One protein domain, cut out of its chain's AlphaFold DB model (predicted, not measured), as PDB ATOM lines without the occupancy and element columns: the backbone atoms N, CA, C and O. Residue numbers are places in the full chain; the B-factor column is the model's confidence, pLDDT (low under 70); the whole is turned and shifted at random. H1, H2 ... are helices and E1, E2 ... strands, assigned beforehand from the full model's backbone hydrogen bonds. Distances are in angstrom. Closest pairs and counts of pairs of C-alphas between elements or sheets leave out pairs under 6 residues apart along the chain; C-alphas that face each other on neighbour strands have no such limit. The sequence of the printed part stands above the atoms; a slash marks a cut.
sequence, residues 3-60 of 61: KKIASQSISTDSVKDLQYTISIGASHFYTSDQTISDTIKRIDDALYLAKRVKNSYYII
ATOM      1  N   LYS A   3      22.542  13.146 -28.998       77.81
ATOM      2  CA  LYS A   3      22.164  11.999 -28.146       77.81
ATOM      3  C   LYS A   3      20.890  12.285 -27.359       77.81
ATOM      4  O   LYS A   3      20.635  13.431 -27.005       77.81
ATOM      5  N   LYS A   4      20.108  11.240 -27.076       81.19
ATOM      6  CA  LYS A   4      18.861  11.342 -26.308       81.19
ATOM      7  C   LYS A   4      19.107  11.493 -24.802       81.19
ATOM      8  O   LYS A   4      20.081  10.970 -24.269       81.19
ATOM      9  N   ILE A   5      18.185  12.183 -24.145       81.44
ATOM     10  CA  ILE A   5      18.072  12.427 -22.710       81.44
ATOM     11  C   ILE A   5      16.812  11.696 -22.236       81.44
ATOM     12  O   ILE A   5      15.764  11.781 -22.880       81.44
ATOM     13  N   ALA A   6      16.920  10.951 -21.137       80.75
ATOM     14  CA  ALA A   6      15.783  10.250 -20.556       80.75
ATOM     15  C   ALA A   6      14.737  11.246 -20.027       80.75
ATOM     16  O   ALA A   6      15.087  12.274 -19.445       80.75
ATOM     17  N   SER A   7      13.459  10.930 -20.232       77.69
ATOM     18  CA  SER A   7      12.353  11.676 -19.629       77.69
ATOM     19  C   SER A   7      12.378  11.508 -18.111       77.69
ATOM     20  O   SER A   7      12.693  10.425 -17.617       77.69
ATOM     21  N   GLN A   8      12.031  12.568 -17.387       77.38
ATOM     22  CA  GLN A   8      11.911  12.558 -15.930       77.38
ATOM     23  C   GLN A   8      10.445  12.795 -15.557       77.38
ATOM     24  O   GLN A   8       9.747  13.570 -16.220       77.38
ATOM     25  N   SER A   9       9.987  12.115 -14.509       68.75
ATOM     26  CA  SER A   9       8.653  12.298 -13.937       68.75
ATOM     27  C   SER A   9       8.789  12.979 -12.585       68.75
ATOM     28  O   SER A   9       9.610  12.565 -11.769       68.75
ATOM     29  N   ILE A  10       7.970  13.998 -12.337       73.38
ATOM     30  CA  ILE A  10       7.771  14.539 -10.991       73.38
ATOM     31  C   ILE A  10       6.330  14.235 -10.596       73.38
ATOM     32  O   ILE A  10       5.392  14.623 -11.298       73.38
ATOM     33  N   SER A  11       6.165  13.543  -9.473       63.50
ATOM     34  CA  SER A  11       4.868  13.410  -8.820       63.50
ATOM     35  C   SER A  11       4.658  14.642  -7.943       63.50
ATOM     36  O   SER A  11       5.526  15.007  -7.153       63.50
ATOM     37  N   THR A  12       3.525  15.314  -8.125       67.44
ATOM     38  CA  THR A  12       3.108  16.429  -7.270       67.44
ATOM     39  C   THR A  12       1.935  15.966  -6.420       67.44
ATOM     40  O   THR A  12       1.089  15.226  -6.921       67.44
ATOM     41  N   ASP A  13       1.864  16.405  -5.163       69.50
ATOM     42  CA  ASP A  13       0.899  15.933  -4.152       69.50
ATOM     43  C   ASP A  13      -0.586  16.141  -4.518       69.50
ATOM     44  O   ASP A  13      -1.476  15.808  -3.738       69.50
ATOM     45  N   SER A  14      -0.908  16.730  -5.675       68.88
ATOM     46  CA  SER A  14      -2.291  17.078  -6.028       68.88
ATOM     47  C   SER A  14      -2.675  16.902  -7.498       68.88
ATOM     48  O   SER A  14      -3.850  17.056  -7.822       68.88
ATOM     49  N   VAL A  15      -1.755  16.577  -8.413       60.75
ATOM     50  CA  VAL A  15      -2.082  16.463  -9.845       60.75
ATOM     51  C   VAL A  15      -1.176  15.427 -10.514       60.75
ATOM     52  O   VAL A  15       0.025  15.416 -10.261       60.75
ATOM     53  N   LYS A  16      -1.796  14.576 -11.351       68.38
ATOM     54  CA  LYS A  16      -1.228  13.618 -12.326       68.38
ATOM     55  C   LYS A  16       0.281  13.738 -12.565       68.38
ATOM     56  O   LYS A  16       0.760  14.831 -12.848       68.38
ATOM     57  N   ASP A  17       0.963  12.591 -12.614       74.69
ATOM     58  CA  ASP A  17       2.382  12.492 -12.978       74.69
ATOM     59  C   ASP A  17       2.713  13.360 -14.199       74.69
ATOM     60  O   ASP A  17       2.262  13.104 -15.323       74.69
ATOM     61  N   LEU A  18       3.493  14.417 -13.966       79.25
ATOM     62  CA  LEU A  18       3.934  15.315 -15.019       79.25
ATOM     63  C   LEU A  18       5.204  14.727 -15.632       79.25
ATOM     64  O   LEU A  18       6.262  14.704 -14.999       79.25
ATOM     65  N   GLN A  19       5.106  14.269 -16.878       81.69
ATOM     66  CA  GLN A  19       6.280  13.898 -17.662       81.69
ATOM     67  C   GLN A  19       6.816  15.126 -18.387       81.69
ATOM     68  O   GLN A  19       6.112  15.746 -19.186       81.69
ATOM     69  N   TYR A  20       8.079  15.455 -18.141       84.00
ATOM     70  CA  TYR A  20       8.773  16.516 -18.856       84.00
ATOM     71  C   TYR A  20      10.092  16.008 -19.418       84.00
ATOM     72  O   TYR A  20      10.653  14.974 -19.043       84.00
ATOM     73  N   THR A  21      10.576  16.765 -20.388       89.94
ATOM     74  CA  THR A  21      11.755  16.426 -21.162       89.94
ATOM     75  C   THR A  21      12.544  17.686 -21.416       89.94
ATOM     76  O   THR A  21      11.960  18.728 -21.715       89.94
ATOM     77  N   ILE A  22      13.864  17.587 -21.365       91.12
ATOM     78  CA  ILE A  22      14.750  18.708 -21.660       91.12
ATOM     79  C   ILE A  22      15.445  18.490 -23.001       91.12
ATOM     80  O   ILE A  22      15.669  17.359 -23.431       91.12
ATOM     81  N   SER A  23      15.773  19.583 -23.680       95.06
ATOM     82  CA  SER A  23      16.698  19.575 -24.812       95.06
ATOM     83  C   SER A  23      17.803  20.583 -24.542       95.06
ATOM     84  O   SER A  23      17.526  21.636 -23.974       95.06
ATOM     85  N   ILE A  24      19.039  20.251 -24.911       95.44
ATOM     86  CA  ILE A  24      20.222  21.047 -24.561       95.44
ATOM     87  C   ILE A  24      21.001  21.393 -25.833       95.44
ATOM     88  O   ILE A  24      21.416  20.506 -26.576       95.44
ATOM     89  N   GLY A  25      21.218  22.681 -26.073       96.25
ATOM     90  CA  GLY A  25      22.184  23.169 -27.054       96.25
ATOM     91  C   GLY A  25      23.479  23.561 -26.357       96.25
ATOM     92  O   GLY A  25      23.438  24.165 -25.288       96.25
ATOM     93  N   ALA A  26      24.623  23.221 -26.944       95.06
ATOM     94  CA  ALA A  26      25.919  23.681 -26.463       95.06
ATOM     95  C   ALA A  26      26.859  24.005 -27.628       95.06
ATOM     96  O   ALA A  26      26.769  23.424 -28.711       95.06
ATOM     97  N   SER A  27      27.794  24.913 -27.381       94.75
ATOM     98  CA  SER A  27      28.870  25.284 -28.297       94.75
ATOM     99  C   SER A  27      30.155  25.434 -27.495       94.75
ATOM    100  O   SER A  27      30.105  25.788 -26.318       94.75
ATOM    101  N   HIS A  28      31.298  25.221 -28.141       91.38
ATOM    102  CA  HIS A  28      32.547  25.759 -27.610       91.38
ATOM    103  C   HIS A  28      32.550  27.281 -27.766       91.38
ATOM    104  O   HIS A  28      31.850  27.840 -28.621       91.38
ATOM    105  N   PHE A  29      33.334  27.929 -26.915       88.50
ATOM    106  CA  PHE A  29      33.747  29.304 -27.118       88.50
ATOM    107  C   PHE A  29      34.946  29.286 -28.068       88.50
ATOM    108  O   PHE A  29      35.934  28.609 -27.773       88.50
ATOM    109  N   TYR A  30      34.856  29.967 -29.210       88.94
ATOM    110  CA  TYR A  30      35.953  30.020 -30.176       88.94
ATOM    111  C   TYR A  30      36.618  31.386 -30.127       88.94
ATOM    112  O   TYR A  30      35.976  32.413 -29.941       88.94
ATOM    113  N   THR A  31      37.919  31.414 -30.387       87.06
ATOM    114  CA  THR A  31      38.675  32.668 -30.490       87.06
ATOM    115  C   THR A  31      38.244  33.530 -31.679       87.06
ATOM    116  O   THR A  31      38.582  34.707 -31.727       87.06
ATOM    117  N   SER A  32      37.515  32.956 -32.642       87.38
ATOM    118  CA  SER A  32      36.910  33.670 -33.770       87.38
ATOM    119  C   SER A  32      35.613  34.399 -33.417       87.38
ATOM    120  O   SER A  32      35.088  35.121 -34.261       87.38
ATOM    121  N   ASP A  33      35.062  34.183 -32.221       87.69
ATOM    122  CA  ASP A  33      33.862  34.883 -31.775       87.69
ATOM    123  C   ASP A  33      34.193  36.345 -31.524       87.69
ATOM    124  O   ASP A  33      34.989  36.675 -30.646       87.69
ATOM    125  N   GLN A  34      33.579  37.233 -32.305       85.62
ATOM    126  CA  GLN A  34      33.779  38.669 -32.137       85.62
ATOM    127  C   GLN A  34      33.060  39.160 -30.881       85.62
ATOM    128  O   GLN A  34      33.508  40.098 -30.224       85.62
ATOM    129  N   THR A  35      31.944  38.512 -30.533       90.94
ATOM    130  CA  THR A  35      31.128  38.846 -29.371       90.94
ATOM    131  C   THR A  35      30.574  37.603 -28.671       90.94
ATOM    132  O   THR A  35      30.413  36.532 -29.256       90.94
ATOM    133  N   ILE A  36      30.167  37.764 -27.408       92.94
ATOM    134  CA  ILE A  36      29.402  36.738 -26.674       92.94
ATOM    135  C   ILE A  36      28.087  36.406 -27.403       92.94
ATOM    136  O   ILE A  36      27.632  35.263 -27.366       92.94
ATOM    137  N   SER A  37      27.499  37.383 -28.103       94.88
ATOM    138  CA  SER A  37      26.272  37.197 -28.885       94.88
ATOM    139  C   SER A  37      26.431  36.109 -29.951       94.88
ATOM    140  O   SER A  37      25.532  35.288 -30.123       94.88
ATOM    141  N   ASP A  38      27.599  36.025 -30.596       93.12
ATOM    142  CA  ASP A  38      27.888  34.996 -31.604       93.12
ATOM    143  C   ASP A  38      27.882  33.591 -30.988       93.12
ATOM    144  O   ASP A  38      27.315  32.646 -31.544       93.12
ATOM    145  N   THR A  39      28.442  33.466 -29.780       94.19
ATOM    146  CA  THR A  39      28.403  32.216 -29.012       94.19
ATOM    147  C   THR A  39      26.974  31.844 -28.633       94.19
ATOM    148  O   THR A  39      26.572  30.693 -28.814       94.19
ATOM    149  N   ILE A  40      26.185  32.805 -28.140       95.88
ATOM    150  CA  ILE A  40      24.786  32.575 -27.753       95.88
ATOM    151  C   ILE A  40      23.954  32.154 -28.965       95.88
ATOM    152  O   ILE A  40      23.201  31.188 -28.870       95.88
ATOM    153  N   LYS A  41      24.130  32.813 -30.116       95.56
ATOM    154  CA  LYS A  41      23.437  32.463 -31.361       95.56
ATOM    155  C   LYS A  41      23.711  31.014 -31.762       95.56
ATOM    156  O   LYS A  41      22.773  30.275 -32.037       95.56
ATOM    157  N   ARG A  42      24.970  30.565 -31.703       95.12
ATOM    158  CA  ARG A  42      25.299  29.152 -31.961       95.12
ATOM    159  C   ARG A  42      24.697  28.198 -30.936       95.12
ATOM    160  O   ARG A  42      24.288  27.099 -31.298       95.12
ATOM    161  N   ILE A  43      24.664  28.572 -29.657       96.56
ATOM    162  CA  ILE A  43      24.012  27.756 -28.621       96.56
ATOM    163  C   ILE A  43      22.516  27.604 -28.932       96.56
ATOM    164  O   ILE A  43      21.989  26.497 -28.809       96.56
ATOM    165  N   ASP A  44      21.854  28.674 -29.377       96.88
ATOM    166  CA  ASP A  44      20.448  28.639 -29.787       96.88
ATOM    167  C   ASP A  44      20.234  27.763 -31.032       96.88
ATOM    168  O   ASP A  44      19.374  26.881 -31.022       96.88
ATOM    169  N   ASP A  45      21.096  27.883 -32.048       96.44
ATOM    170  CA  ASP A  45      21.073  27.010 -33.230       96.44
ATOM    171  C   ASP A  45      21.237  25.529 -32.835       96.44
ATOM    172  O   ASP A  45      20.512  24.646 -33.310       96.44
ATOM    173  N   ALA A  46      22.155  25.235 -31.908       96.56
ATOM    174  CA  ALA A  46      22.348  23.892 -31.369       96.56
ATOM    175  C   ALA A  46      21.097  23.394 -30.626       96.56
ATOM    176  O   ALA A  46      20.676  22.247 -30.806       96.56
ATOM    177  N   LEU A  47      20.469  24.251 -29.818       97.31
ATOM    178  CA  LEU A  47      19.246  23.925 -29.090       97.31
ATOM    179  C   LEU A  47      18.084  23.655 -30.051       97.31
ATOM    180  O   LEU A  47      17.319  22.709 -29.839       97.31
ATOM    181  N   TYR A  48      17.961  24.438 -31.122       96.25
ATOM    182  CA  TYR A  48      16.962  24.230 -32.163       96.25
ATOM    183  C   TYR A  48      17.115  22.845 -32.807       96.25
ATOM    184  O   TYR A  48      16.143  22.090 -32.910       96.25
ATOM    185  N   LEU A  49      18.346  22.453 -33.158       95.25
ATOM    186  CA  LEU A  49      18.637  21.117 -33.688       95.25
ATOM    187  C   LEU A  49      18.296  20.006 -32.683       95.25
ATOM    188  O   LEU A  49      17.703  18.995 -33.069       95.25
ATOM    189  N   ALA A  50      18.596  20.209 -31.399       95.00
ATOM    190  CA  ALA A  50      18.258  19.259 -30.343       95.00
ATOM    191  C   ALA A  50      16.732  19.094 -30.167       95.00
ATOM    192  O   ALA A  50      16.226  17.974 -30.015       95.00
ATOM    193  N   LYS A  51      15.968  20.192 -30.253       94.75
ATOM    194  CA  LYS A  51      14.498  20.173 -30.166       94.75
ATOM    195  C   LYS A  51      13.841  19.445 -31.340       94.75
ATOM    196  O   LYS A  51      12.822  18.790 -31.130       94.75
ATOM    197  N   ARG A  52      14.426  19.482 -32.545       94.12
ATOM    198  CA  ARG A  52      13.907  18.732 -33.711       94.12
ATOM    199  C   ARG A  52      13.884  17.221 -33.479       94.12
ATOM    200  O   ARG A  52      12.965  16.552 -33.939       94.12
ATOM    201  N   VAL A  53      14.875  16.689 -32.762       90.69
ATOM    202  CA  VAL A  53      14.964  15.254 -32.430       90.69
ATOM    203  C   VAL A  53      14.132  14.901 -31.188       90.69
ATOM    204  O   VAL A  53      13.750  13.741 -31.026       90.69
ATOM    205  N   LYS A  54      13.785  15.912 -30.376       89.44
ATOM    206  CA  LYS A  54      13.145  15.827 -29.054       89.44
ATOM    207  C   LYS A  54      14.015  15.106 -28.026       89.44
ATOM    208  O   LYS A  54      14.659  14.101 -28.320       89.44
ATOM    209  N   ASN A  55      13.987  15.609 -26.794       90.69
ATOM    210  CA  ASN A  55      14.639  15.000 -25.632       90.69
ATOM    211  C   ASN A  55      16.103  14.688 -25.931       90.69
ATOM    212  O   ASN A  55      16.533  13.549 -25.787       90.69
ATOM    213  N   SER A  56      16.845  15.641 -26.484       93.88
ATOM    214  CA  SER A  56      18.203  15.378 -26.947       93.88
ATOM    215  C   SER A  56      19.133  16.533 -26.632       93.88
ATOM    216  O   SER A  56      18.686  17.622 -26.273       93.88
ATOM    217  N   TYR A  57      20.432  16.295 -26.749       93.75
ATOM    218  CA  TYR A  57      21.407  17.371 -26.777       93.75
ATOM    219  C   TYR A  57      22.153  17.407 -28.100       93.75
ATOM    220  O   TYR A  57      22.439  16.359 -28.686       93.75
ATOM    221  N   TYR A  58      22.533  18.612 -28.514       94.56
ATOM    222  CA  TYR A  58      23.405  18.847 -29.654       94.56
ATOM    223  C   TYR A  58      24.537  19.789 -29.262       94.56
ATOM    224  O   TYR A  58      24.318  20.836 -28.658       94.56
ATOM    225  N   ILE A  59      25.757  19.398 -29.625       93.12
ATOM    226  CA  ILE A  59      26.965  20.191 -29.403       93.12
ATOM    227  C   ILE A  59      27.532  20.578 -30.764       93.12
ATOM    228  O   ILE A  59      27.844  19.681 -31.563       93.12
ATOM    229  N   ILE A  60      27.662  21.883 -31.000       86.69
ATOM    230  CA  ILE A  60      28.395  22.453 -32.132       86.69
ATOM    231  C   ILE A  60      29.884  22.489 -31.768       86.69
ATOM    232  O   ILE A  60      30.273  22.981 -30.703       86.69
TER     233      ILE A  60
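AT A GLANCE: This is residues 3 to 60 of the 61 residues of the protein "GGDEF domain-containing protein" of Treponema sp (UniProt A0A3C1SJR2). Look for a small body, helix H1 packed over the two-stranded parallel sheet E3 E4, with the antiparallel hairpin E1 E2 as an arm reaching away and making much of the length. The 58 printed residues run E1, E2, E3, H1, E4, a mixed class. The whole is only just loose, close to extended, with a radius of gyration of the C-alphas of 15.3 A and spans of 50 by 20 by 14 A.

HOW THE PARTS SIT: At residues 8 to 12, E1, and 15 to 20, E2, find the hairpin; N 10 and O 18 are within hydrogen-bond range, 3.2 A. Then E3, residues 24 to 27, H1, residues 36 to 53, and E4, residues 56 to 60, make a strand-helix-strand unit, parallel neighbour strands with a helix between, its crossover left-handed. Across E3 and E4, N 58 and O 24 are within hydrogen-bond range, 2.9 A. The closest C-alphas of E3 and H1, Gly 25 and Leu 47, are 3.7 A apart. In H1, 13 of 14 O i to N i+4 pairs are within range. E1 and E2 are apart from E3, H1 and E4.

IN THESE COORDINATES: Find C-alpha 8 at (11.911, 12.558, -15.930), where E1 begins, 12.9 A long; E2 is 14.1 A, E3 10.3 A, H1 26.5 A. E4, 13.4 A, ends at C-alpha 60, (28.395, 22.453, -32.132).

THE WHOLE: The C-alphas farthest apart, Ser 14 and Ser 32, are 50.8 A apart. The printed part has no cut and no long link; pLDDT is under 70 at residues 9 and 11 to 16.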